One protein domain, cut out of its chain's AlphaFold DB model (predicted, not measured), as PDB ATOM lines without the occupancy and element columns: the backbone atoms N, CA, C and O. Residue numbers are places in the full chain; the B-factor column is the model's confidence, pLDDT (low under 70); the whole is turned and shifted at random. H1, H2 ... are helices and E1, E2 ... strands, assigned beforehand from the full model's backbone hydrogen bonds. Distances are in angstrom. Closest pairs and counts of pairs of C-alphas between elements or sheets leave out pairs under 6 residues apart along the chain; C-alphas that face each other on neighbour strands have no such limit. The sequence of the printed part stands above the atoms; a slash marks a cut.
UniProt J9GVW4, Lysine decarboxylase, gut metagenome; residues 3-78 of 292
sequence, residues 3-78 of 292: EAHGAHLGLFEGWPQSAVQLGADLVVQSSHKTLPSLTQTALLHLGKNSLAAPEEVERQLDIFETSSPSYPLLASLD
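What this domain is: This is residues 3 to 78 of the 292 residues of the protein "Lysine decarboxylase" of gut metagenome (UniProt J9GVW4). A ribbon of two short antiparallel strands, E1 and E2, runs through the middle of a flat, open frame, with the long unnamed stretch of residues 3 to 25 on one side of it. On the other side, H2, the link after it and H3 make a wide arc that comes near the ribbon at one end, where Pro 54 of H2 is close to Leu 46 of E2, and at its other end brings H3 close to H1, while residues 62 to 69 of the arc stand free. The printed part has 76 residues, with three named helices and two named strands in the order E1, H1, E2, H2, H3; the class is mixed, helices and strands, with 31 residues, under half, in named elements. The whole is only just compact, close to loose, with a radius of gyration of the C-alphas of 13.4 A and spans of 39 by 31 by 16 A.

How they stand to each other: Start at Glu 3 and pass residues 3 to 25, which hold no named element, to reach strand E1, residues 26 to 29. Its neighbour is strand E2, residues 43 to 46, antiparallel at 163 degrees between directions; look for N 27 and O 45 at 2.9 A and N 43 and O 29 at 2.8 A, both within hydrogen-bond range. A tight link leads from E1 to helix H1, residues 31 to 34, whose closest C-alpha pair with E2 is Ser 31 and Leu 43, 6.7 A apart. After E2 comes helix H2, residues 54 to 64; the closest C-alphas of the two are those of Leu 46 and Pro 54, 7.6 A. Helix H3, residues 71 to 78, is apart from H2 and from E2. H1 and H3 are close but not clearly touching, with Ser 31 and Leu 77 the closest C-alphas at 7.7 A. In H3 every O i to N i+4 pair is within hydrogen-bond range, in H2 5 of 7 are, and H1 is too short for such a pair.

Where its parts are: Find C-alpha 26 at (137.123, 156.519, 79.450), where E1 begins; it runs 10.1 A to C-alpha 29. H1, at residues 31 to 34, covers 5.9 A, and E2, at residues 43 to 46, covers 9.8 A. H2 begins at C-alpha 54, (138.692, 147.651, 74.290), and runs 16.1 A to Phe 64. H3 runs 10.3 A from Tyr 71 to C-alpha 78 at (117.390, 150.097, 77.214).

The domain as a whole: The two C-alphas farthest apart are those of Gly 14 and Ser 67, 39.5 A. The printed part has no cut, and no link is long. The mean pLDDT of the printed part is 95.0, and no printed residue is under 70.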
ATOM      1  N   GLU A   3     131.909 161.117  85.343       96.50
ATOM      2  CA  GLU A   3     130.820 162.003  84.937       96.50
ATOM      3  C   GLU A   3     129.488 161.487  85.520       96.50
ATOM      4  O   GLU A   3     128.429 161.556  84.895       96.50
ATOM      5  N   ALA A   4     129.510 160.966  86.757       95.88
ATOM      6  CA  ALA A   4     128.329 160.399  87.404       95.88
ATOM      7  C   ALA A   4     127.106 161.337  87.407       95.88
ATOM      8  O   ALA A   4     125.982 160.869  87.272       95.88
ATOM      9  N   HIS A   5     127.302 162.652  87.537       95.06
ATOM     10  CA  HIS A   5     126.218 163.647  87.549       95.06
ATOM     11  C   HIS A   5     126.043 164.399  86.220       95.06
ATOM     12  O   HIS A   5     125.385 165.444  86.213       95.06
ATOM     13  N   GLY A   6     126.652 163.911  85.135       96.00
ATOM     14  CA  GLY A   6     126.672 164.569  83.828       96.00
ATOM     15  C   GLY A   6     126.183 163.690  82.677       96.00
ATOM     16  O   GLY A   6     126.505 163.976  81.530       96.00
ATOM     17  N   ALA A   7     125.399 162.640  82.945       96.56
ATOM     18  CA  ALA A   7     124.922 161.735  81.894       96.56
ATOM     19  C   ALA A   7     124.006 162.424  80.859       96.56
ATOM     20  O   ALA A   7     123.835 161.944  79.744       96.56
ATOM     21  N   HIS A   8     123.413 163.566  81.219       96.38
ATOM     22  CA  HIS A   8     122.582 164.393  80.340       96.38
ATOM     23  C   HIS A   8     123.391 165.376  79.479       96.38
ATOM     24  O   HIS A   8     122.840 165.968  78.550       96.38
ATOM     25  N   LEU A   9     124.679 165.578  79.774       96.81
ATOM     26  CA  LEU A   9     125.517 166.549  79.073       96.81
ATOM     27  C   LEU A   9     125.812 166.089  77.644       96.81
ATOM     28  O   LEU A   9     125.961 164.902  77.357       96.81
ATOM     29  N   GLY A  10     125.899 167.048  76.726       93.75
ATOM     30  CA  GLY A  10     126.278 166.809  75.338       93.75
ATOM     31  C   GLY A  10     125.278 166.013  74.492       93.75
ATOM     32  O   GLY A  10     125.527 165.836  73.302       93.75
ATOM     33  N   LEU A  11     124.162 165.536  75.057       93.50
ATOM     34  CA  LEU A  11     123.193 164.709  74.328       93.50
ATOM     35  C   LEU A  11     122.392 165.499  73.288       93.50
ATOM     36  O   LEU A  11     122.144 164.998  72.193       93.50
ATOM     37  N   PHE A  12     122.004 166.732  73.621       95.12
ATOM     38  CA  PHE A  12     121.158 167.580  72.782       95.12
ATOM     39  C   PHE A  12     121.695 169.008  72.713       95.12
ATOM     40  O   PHE A  12     122.440 169.462  73.584       95.12
ATOM     41  N   GLU A  13     121.299 169.732  71.666       91.25
ATOM     42  CA  GLU A  13     121.748 171.103  71.436       91.25
ATOM     43  C   GLU A  13     121.396 172.026  72.613       91.25
ATOM     44  O   GLU A  13     120.312 171.970  73.198       91.25
ATOM     45  N   GLY A  14     122.328 172.917  72.951       88.81
ATOM     46  CA  GLY A  14     122.122 173.921  73.986       88.81
ATOM     47  C   GLY A  14     122.437 173.463  75.411       88.81
ATOM     48  O   GLY A  14     122.180 174.247  76.327       88.81
ATOM     49  N   TRP A  15     122.997 172.265  75.581       95.00
ATOM     50  CA  TRP A  15     123.562 171.755  76.832       95.00
ATOM     51  C   TRP A  15     125.100 171.773  76.788       95.00
ATOM     52  O   TRP A  15     125.663 171.703  75.691       95.00
ATOM     53  N   PRO A  16     125.792 171.874  77.942       95.31
ATOM     54  CA  PRO A  16     127.254 171.796  77.991       95.31
ATOM     55  C   PRO A  16     127.777 170.502  77.373       95.31
ATOM     56  O   PRO A  16     127.097 169.475  77.409       95.31
ATOM     57  N   GLN A  17     128.991 170.545  76.825       95.50
ATOM     58  CA  GLN A  17     129.626 169.362  76.247       95.50
ATOM     59  C   GLN A  17     129.946 168.332  77.335       95.50
ATOM     60  O   GLN A  17     130.394 168.696  78.422       95.50
ATOM     61  N   SER A  18     129.761 167.048  77.026       95.75
ATOM     62  CA  SER A  18     130.183 165.965  77.920       95.75
ATOM     63  C   SER A  18     131.675 165.669  77.798       95.75
ATOM     64  O   SER A  18     132.308 165.948  76.772       95.75
ATOM     65  N   ALA A  19     132.238 165.008  78.809       95.31
ATOM     66  CA  ALA A  19     133.613 164.509  78.754       95.31
ATOM     67  C   ALA A  19     133.847 163.560  77.560       95.31
ATOM     68  O   ALA A  19     134.944 163.531  76.999       95.31
ATOM     69  N   VAL A  20     132.808 162.829  77.134       94.50
ATOM     70  CA  VAL A  20     132.842 161.966  75.941       94.50
ATOM     71  C   VAL A  20     133.121 162.795  74.684       94.50
ATOM     72  O   VAL A  20     133.988 162.445  73.884       94.50
ATOM     73  N   GLN A  21     132.419 163.918  74.513       94.19
ATOM     74  CA  GLN A  21     132.590 164.808  73.358       94.19
ATOM     75  C   GLN A  21     133.911 165.574  73.388       94.19
ATOM     76  O   GLN A  21     134.477 165.856  72.333       94.19
ATOM     77  N   LEU A  22     134.413 165.880  74.584       94.12
ATOM     78  CA  LEU A  22     135.711 166.524  74.785       94.12
ATOM     79  C   LEU A  22     136.900 165.568  74.581       94.12
ATOM     80  O   LEU A  22     138.047 166.000  74.661       94.12
ATOM     81  N   GLY A  23     136.642 164.292  74.269       94.19
ATOM     82  CA  GLY A  23     137.668 163.336  73.858       94.19
ATOM     83  C   GLY A  23     138.355 162.604  75.006       94.19
ATOM     84  O   GLY A  23     139.485 162.157  74.837       94.19
ATOM     85  N   ALA A  24     137.705 162.471  76.165       95.62
ATOM     86  CA  ALA A  24     138.227 161.634  77.241       95.62
ATOM     87  C   ALA A  24     138.298 160.148  76.826       95.62
ATOM     88  O   ALA A  24     137.396 159.630  76.167       95.62
ATOM     89  N   ASP A  25     139.355 159.456  77.264       96.62
ATOM     90  CA  ASP A  25     139.612 158.043  76.938       96.62
ATOM     91  C   ASP A  25     138.533 157.092  77.475       96.62
ATOM     92  O   ASP A  25     138.067 156.202  76.764       96.62
ATOM     93  N   LEU A  26     138.148 157.281  78.740       97.06
ATOM     94  CA  LEU A  26     137.123 156.519  79.450       97.06
ATOM     95  C   LEU A  26     136.230 157.488  80.220       97.06
ATOM     96  O   LEU A  26     136.741 158.364  80.930       97.06
ATOM     97  N   VAL A  27     134.914 157.323  80.127       97.56
ATOM     98  CA  VAL A  27     133.938 158.150  80.849       97.56
ATOM     99  C   VAL A  27     132.894 157.266  81.510       97.56
ATOM    100  O   VAL A  27     132.263 156.461  80.837       97.56
ATOM    101  N   VAL A  28     132.700 157.424  82.816       97.31
ATOM    102  CA  VAL A  28     131.664 156.706  83.568       97.31
ATOM    103  C   VAL A  28     130.531 157.670  83.883       97.31
ATOM    104  O   VAL A  28     130.765 158.708  84.494       97.31
ATOM    105  N   GLN A  29     129.311 157.323  83.493       97.81
ATOM    106  CA  GLN A  29     128.110 158.123  83.720       97.81
ATOM    107  C   GLN A  29     127.096 157.322  84.536       97.81
ATOM    108  O   GLN A  29     126.821 156.165  84.231       97.81
ATOM    109  N   SER A  30     126.509 157.919  85.575       97.38
ATOM    110  CA  SER A  30     125.421 157.281  86.325       97.38
ATOM    111  C   SER A  30     124.089 157.669  85.698       97.38
ATOM    112  O   SER A  30     123.525 158.713  86.028       97.38
ATOM    113  N   SER A  31     123.567 156.824  84.810       95.81
ATOM    114  CA  SER A  31     122.299 157.081  84.120       95.81
ATOM    115  C   SER A  31     121.172 157.370  85.107       95.81
ATOM    116  O   SER A  31     120.450 158.340  84.938       95.81
ATOM    117  N   HIS A  32     121.084 156.621  86.206       95.44
ATOM    118  CA  HIS A  32     120.042 156.801  87.221       95.44
ATOM    119  C   HIS A  32     120.037 158.144  87.965       95.44
ATOM    120  O   HIS A  32     119.096 158.421  88.705       95.44
ATOM    121  N   LYS A  33     121.089 158.964  87.841       94.69
ATOM    122  CA  LYS A  33     121.167 160.257  88.535       94.69
ATOM    123  C   LYS A  33     120.574 161.401  87.729       94.69
ATOM    124  O   LYS A  33     119.998 162.316  88.307       94.69
ATOM    125  N   THR A  34     120.774 161.392  86.415       94.69
ATOM    126  CA  THR A  34     120.405 162.524  85.547       94.69
ATOM    127  C   THR A  34     119.659 162.114  84.279       94.69
ATOM    128  O   THR A  34     119.308 162.977  83.479       94.69
ATOM    129  N   LEU A  35     119.384 160.821  84.098       95.81
ATOM    130  CA  LEU A  35     118.577 160.245  83.021       95.81
ATOM    131  C   LEU A  35     117.488 159.322  83.615       95.81
ATOM    132  O   LEU A  35     117.605 158.895  84.767       95.81
ATOM    133  N   PRO A  36     116.411 159.004  82.870       94.62
ATOM    134  CA  PRO A  36     115.293 158.208  83.385       94.62
ATOM    135  C   PRO A  36     115.635 156.707  83.455       94.62
ATOM    136  O   PRO A  36     115.146 155.902  82.666       94.62
ATOM    137  N   SER A  37     116.480 156.321  84.412       96.38
ATOM    138  CA  SER A  37     116.895 154.933  84.636       96.38
ATOM    139  C   SER A  37     116.891 154.565  86.124       96.38
ATOM    140  O   SER A  37     117.013 155.428  86.990       96.38
ATOM    141  N   LEU A  38     116.718 153.279  86.437       97.12
ATOM    142  CA  LEU A  38     116.661 152.778  87.812       97.12
ATOM    143  C   LEU A  38     118.008 152.901  88.527       97.12
ATOM    144  O   LEU A  38     119.054 152.669  87.931       97.12
ATOM    145  N   THR A  39     117.987 153.183  89.832       96.50
ATOM    146  CA  THR A  39     119.187 153.193  90.685       96.50
ATOM    147  C   THR A  39     120.052 151.954  90.453       96.50
ATOM    148  O   THR A  39     119.525 150.855  90.306       96.50
ATOM    149  N   GLN A  40     121.379 152.141  90.486       95.12
ATOM    150  CA  GLN A  40     122.426 151.159  90.151       95.12
ATOM    151  C   GLN A  40     122.757 151.027  88.656       95.12
ATOM    152  O   GLN A  40     123.692 150.304  88.323       95.12
ATOM    153  N   THR A  41     122.077 151.741  87.757       96.75
ATOM    154  CA  THR A  41     122.447 151.746  86.334       96.75
ATOM    155  C   THR A  41     123.504 152.802  86.004       96.75
ATOM    156  O   THR A  41     123.472 153.930  86.507       96.75
ATOM    157  N   ALA A  42     124.451 152.446  85.141       96.25
ATOM    158  CA  ALA A  42     125.523 153.319  84.681       96.25
ATOM    159  C   ALA A  42     125.947 152.947  83.253       96.25
ATOM    160  O   ALA A  42     125.619 151.866  82.766       96.25
ATOM    161  N   LEU A  43     126.677 153.847  82.599       95.88
ATOM    162  CA  LEU A  43     127.290 153.647  81.290       95.88
ATOM    163  C   LEU A  43     128.795 153.894  81.401       95.88
ATOM    164  O   LEU A  43     129.224 154.885  81.996       95.88
ATOM    165  N   LEU A  44     129.591 153.003  80.810       96.25
ATOM    166  CA  LEU A  44     131.010 153.225  80.556       96.25
ATOM    167  C   LEU A  44     131.193 153.519  79.066       96.25
ATOM    168  O   LEU A  44     130.908 152.679  78.216       96.25
ATOM    169  N   HIS A  45     131.686 154.710  78.750       96.06
ATOM    170  CA  HIS A  45     132.005 155.122  77.392       96.06
ATOM    171  C   HIS A  45     133.502 154.982  77.145       96.06
ATOM    172  O   HIS A  45     134.313 155.532  77.893       96.06
ATOM    173  N   LEU A  46     133.853 154.300  76.057       96.25
ATOM    174  CA  LEU A  46     135.203 154.266  75.512       96.25
ATOM    175  C   LEU A  46     135.317 155.303  74.388       96.25
ATOM    176  O   LEU A  46     134.557 155.269  73.416       96.25
ATOM    177  N   GLY A  47     136.248 156.244  74.527       93.56
ATOM    178  CA  GLY A  47     136.499 157.275  73.523       93.56
ATOM    179  C   GLY A  47     136.986 156.679  72.197       93.56
ATOM    180  O   GLY A  47     137.744 155.714  72.176       93.56
ATOM    181  N   LYS A  48     136.597 157.276  71.061       87.62
ATOM    182  CA  LYS A  48     136.942 156.755  69.717       87.62
ATOM    183  C   LYS A  48     138.448 156.616  69.463       87.62
ATOM    184  O   LYS A  48     138.856 155.710  68.752       87.62
ATOM    185  N   ASN A  49     139.245 157.521  70.028       89.38
ATOM    186  CA  ASN A  49     140.708 157.531  69.921       89.38
ATOM    187  C   ASN A  49     141.357 157.222  71.276       89.38
ATOM    188  O   ASN A  49     142.408 157.777  71.591       89.38
ATOM    189  N   SER A  50     140.677 156.416  72.098       93.56
ATOM    190  CA  SER A  50     141.127 156.108  73.447       93.56
ATOM    191  C   SER A  50     142.474 155.391  73.431       93.56
ATOM    192  O   SER A  50     142.723 154.523  72.592       93.56
ATOM    193  N   LEU A  51     143.333 155.724  74.391       93.25
ATOM    194  CA  LEU A  51     144.550 154.962  74.675       93.25
ATOM    195  C   LEU A  51     144.250 153.590  75.302       93.25
ATOM    196  O   LEU A  51     145.127 152.726  75.327       93.25
ATOM    197  N   ALA A  52     143.040 153.385  75.830       93.94
ATOM    198  CA  ALA A  52     142.625 152.120  76.423       93.94
ATOM    199  C   ALA A  52     142.195 151.120  75.339       93.94
ATOM    200  O   ALA A  52     141.316 151.405  74.526       93.94
ATOM    201  N   ALA A  53     142.792 149.926  75.360       94.69
ATOM    202  CA  ALA A  53     142.388 148.825  74.490       94.69
ATOM    203  C   ALA A  53     141.001 148.292  74.908       94.69
ATOM    204  O   ALA A  53     140.831 147.968  76.089       94.69
ATOM    205  N   PRO A  54     140.026 148.169  73.983       95.31
ATOM    206  CA  PRO A  54     138.692 147.651  74.290       95.31
ATOM    207  C   PRO A  54     138.709 146.301  75.019       95.31
ATOM    208  O   PRO A  54     137.983 146.119  75.992       95.31
ATOM    209  N   GLU A  55     139.582 145.385  74.598       95.62
ATOM    210  CA  GLU A  55     139.681 144.035  75.160       95.62
ATOM    211  C   GLU A  55     140.168 144.055  76.615       95.62
ATOM    212  O   GLU A  55     139.742 143.245  77.435       95.62
ATOM    213  N   GLU A  56     141.050 144.997  76.962       95.38
ATOM    214  CA  GLU A  56     141.508 145.157  78.343       95.38
ATOM    215  C   GLU A  56     140.417 145.781  79.218       95.38
ATOM    216  O   GLU A  56     140.285 145.406  80.379       95.38
ATOM    217  N   VAL A  57     139.610 146.697  78.674       95.62
ATOM    218  CA  VAL A  57     138.462 147.263  79.399       95.62
ATOM    219  C   VAL A  57     137.450 146.169  79.734       95.62
ATOM    220  O   VAL A  57     137.053 146.056  80.890       95.62
ATOM    221  N   GLU A  58     137.090 145.331  78.761       94.44
ATOM    222  CA  GLU A  58     136.188 144.189  78.960       94.44
ATOM    223  C   GLU A  58     136.738 143.216  80.014       94.44
ATOM    224  O   GLU A  58     136.061 142.906  80.993       94.44
ATOM    225  N   ARG A  59     138.027 142.857  79.916       94.75
ATOM    226  CA  ARG A  59     138.694 141.991  80.901       94.75
ATOM    227  C   ARG A  59     138.653 142.553  82.328       94.75
ATOM    228  O   ARG A  59     138.627 141.787  83.290       94.75
ATOM    229  N   GLN A  60     138.726 143.874  82.491       95.38
ATOM    230  CA  GLN A  60     138.632 144.512  83.808       95.38
ATOM    231  C   GLN A  60     137.191 144.556  84.318       95.38
ATOM    232  O   GLN A  60     136.981 144.383  85.518       95.38
ATOM    233  N   LEU A  61     136.206 144.753  83.437       93.81
ATOM    234  CA  LEU A  61     134.789 144.716  83.805       93.81
ATOM    235  C   LEU A  61     134.389 143.349  84.370       93.81
ATOM    236  O   LEU A  61     133.725 143.314  85.405       93.81
ATOM    237  N   ASP A  62     134.902 142.250  83.810       93.00
ATOM    238  CA  ASP A  62     134.651 140.879  84.291       93.00
ATOM    239  C   ASP A  62     134.996 140.654  85.778       93.00
ATOM    240  O   ASP A  62     134.474 139.737  86.413       93.00
ATOM    241  N   ILE A  63     135.887 141.469  86.359       93.94
ATOM    242  CA  ILE A  63     136.268 141.378  87.779       93.94
ATOM    243  C   ILE A  63     135.179 141.967  88.689       93.94
ATOM    244  O   ILE A  63     135.004 141.509  89.821       93.94
ATOM    245  N   PHE A  64     134.481 143.004  88.224       90.25
ATOM    246  CA  PHE A  64     133.541 143.790  89.027       90.25
ATOM    247  C   PHE A  64     132.080 143.479  88.711       90.25
ATOM    248  O   PHE A  64     131.217 143.644  89.577       90.25
ATOM    249  N   GLU A  65     131.793 143.049  87.488       91.38
ATOM    250  CA  GLU A  65     130.453 142.681  87.074       91.38
ATOM    251  C   GLU A  65     130.055 141.307  87.614       91.38
ATOM    252  O   GLU A  65     130.859 140.407  87.852       91.38
ATOM    253  N   THR A  66     128.755 141.145  87.836       90.06
ATOM    254  CA  THR A  66     128.200 139.847  88.199       90.06
ATOM    255  C   THR A  66     127.995 139.003  86.946       90.06
ATOM    256  O   THR A  66     127.459 139.478  85.948       90.06
ATOM    257  N   SER A  67     128.283 137.703  87.034       90.75
ATOM    258  CA  SER A  67     127.909 136.730  85.999       90.75
ATOM    259  C   SER A  67     126.388 136.523  85.869       90.75
ATOM    260  O   SER A  67     125.936 135.662  85.118       90.75
ATOM    261  N   SER A  68     125.569 137.233  86.651       93.69
ATOM    262  CA  SER A  68     124.104 137.160  86.641       93.69
ATOM    263  C   SER A  68     123.507 138.568  86.730       93.69
ATOM    264  O   SER A  68     123.029 138.971  87.795       93.69
ATOM    265  N   PRO A  69     123.555 139.348  85.633       92.69
ATOM    266  CA  PRO A  69     123.093 140.727  85.643       92.69
ATOM    267  C   PRO A  69     121.586 140.807  85.898       92.69
ATOM    268  O   PRO A  69     120.803 139.931  85.524       92.69
ATOM    269  N   SER A  70     121.160 141.902  86.523       96.62
ATOM    270  CA  SER A  70     119.743 142.164  86.756       96.62
ATOM    271  C   SER A  70     119.066 142.589  85.452       96.62
ATOM    272  O   SER A  70     119.193 143.734  85.018       96.62
ATOM    273  N   TYR A  71     118.310 141.680  84.832       96.81
ATOM    274  CA  TYR A  71     117.541 141.979  83.619       96.81
ATOM    275  C   TYR A  71     116.600 143.190  83.756       96.81
ATOM    276  O   TYR A  71     116.529 143.964  82.804       96.81
ATOM    277  N   PRO A  72     115.927 143.437  84.901       97.75
ATOM    278  CA  PRO A  72     115.179 144.679  85.096       97.75
ATOM    279  C   PRO A  72     116.033 145.952  84.990       97.75
ATOM    280  O   PRO A  72     115.570 146.947  84.436       97.75
ATOM    281  N   LEU A  73     117.278 145.933  85.484       97.69
ATOM    282  CA  LEU A  73     118.187 147.080  85.361       97.69
ATOM    283  C   LEU A  73     118.647 147.271  83.911       97.69
ATOM    284  O   LEU A  73     118.666 148.400  83.425       97.69
ATOM    285  N   LEU A  74     118.939 146.178  83.198       96.56
ATOM    286  CA  LEU A  74     119.278 146.225  81.771       96.56
ATOM    287  C   LEU A  74     118.108 146.746  80.924       96.56
ATOM    288  O   LEU A  74     118.297 147.640  80.105       96.56
ATOM    289  N   ALA A  75     116.889 146.262  81.174       97.88
ATOM    290  CA  ALA A  75     115.682 146.748  80.510       97.88
ATOM    291  C   ALA A  75     115.401 148.227  80.825       97.88
ATOM    292  O   ALA A  75     114.917 148.962  79.972       97.88
ATOM    293  N   SER A  76     115.731 148.692  82.034       97.69
ATOM    294  CA  SER A  76     115.631 150.112  82.378       97.69
ATOM    295  C   SER A  76     116.652 150.977  81.633       97.69
ATOM    296  O   SER A  76     116.320 152.103  81.264       97.69
ATOM    297  N   LEU A  77     117.876 150.490  81.416       96.81
ATOM    298  CA  LEU A  77     118.872 151.182  80.593       96.81
ATOM    299  C   LEU A  77     118.440 151.248  79.125       96.81
ATOM    300  O   LEU A  77     118.528 152.316  78.527       96.81
ATOM    301  N   ASP A  78     117.921 150.149  78.581       97.44
ATOM    302  CA  ASP A  78     117.390 150.097  77.214       97.44
ATOM    303  C   ASP A  78     116.166 151.014  77.036       97.44
ATOM    304  O   ASP A  78     116.085 151.809  76.104       97.44
TER     305      ASP A  78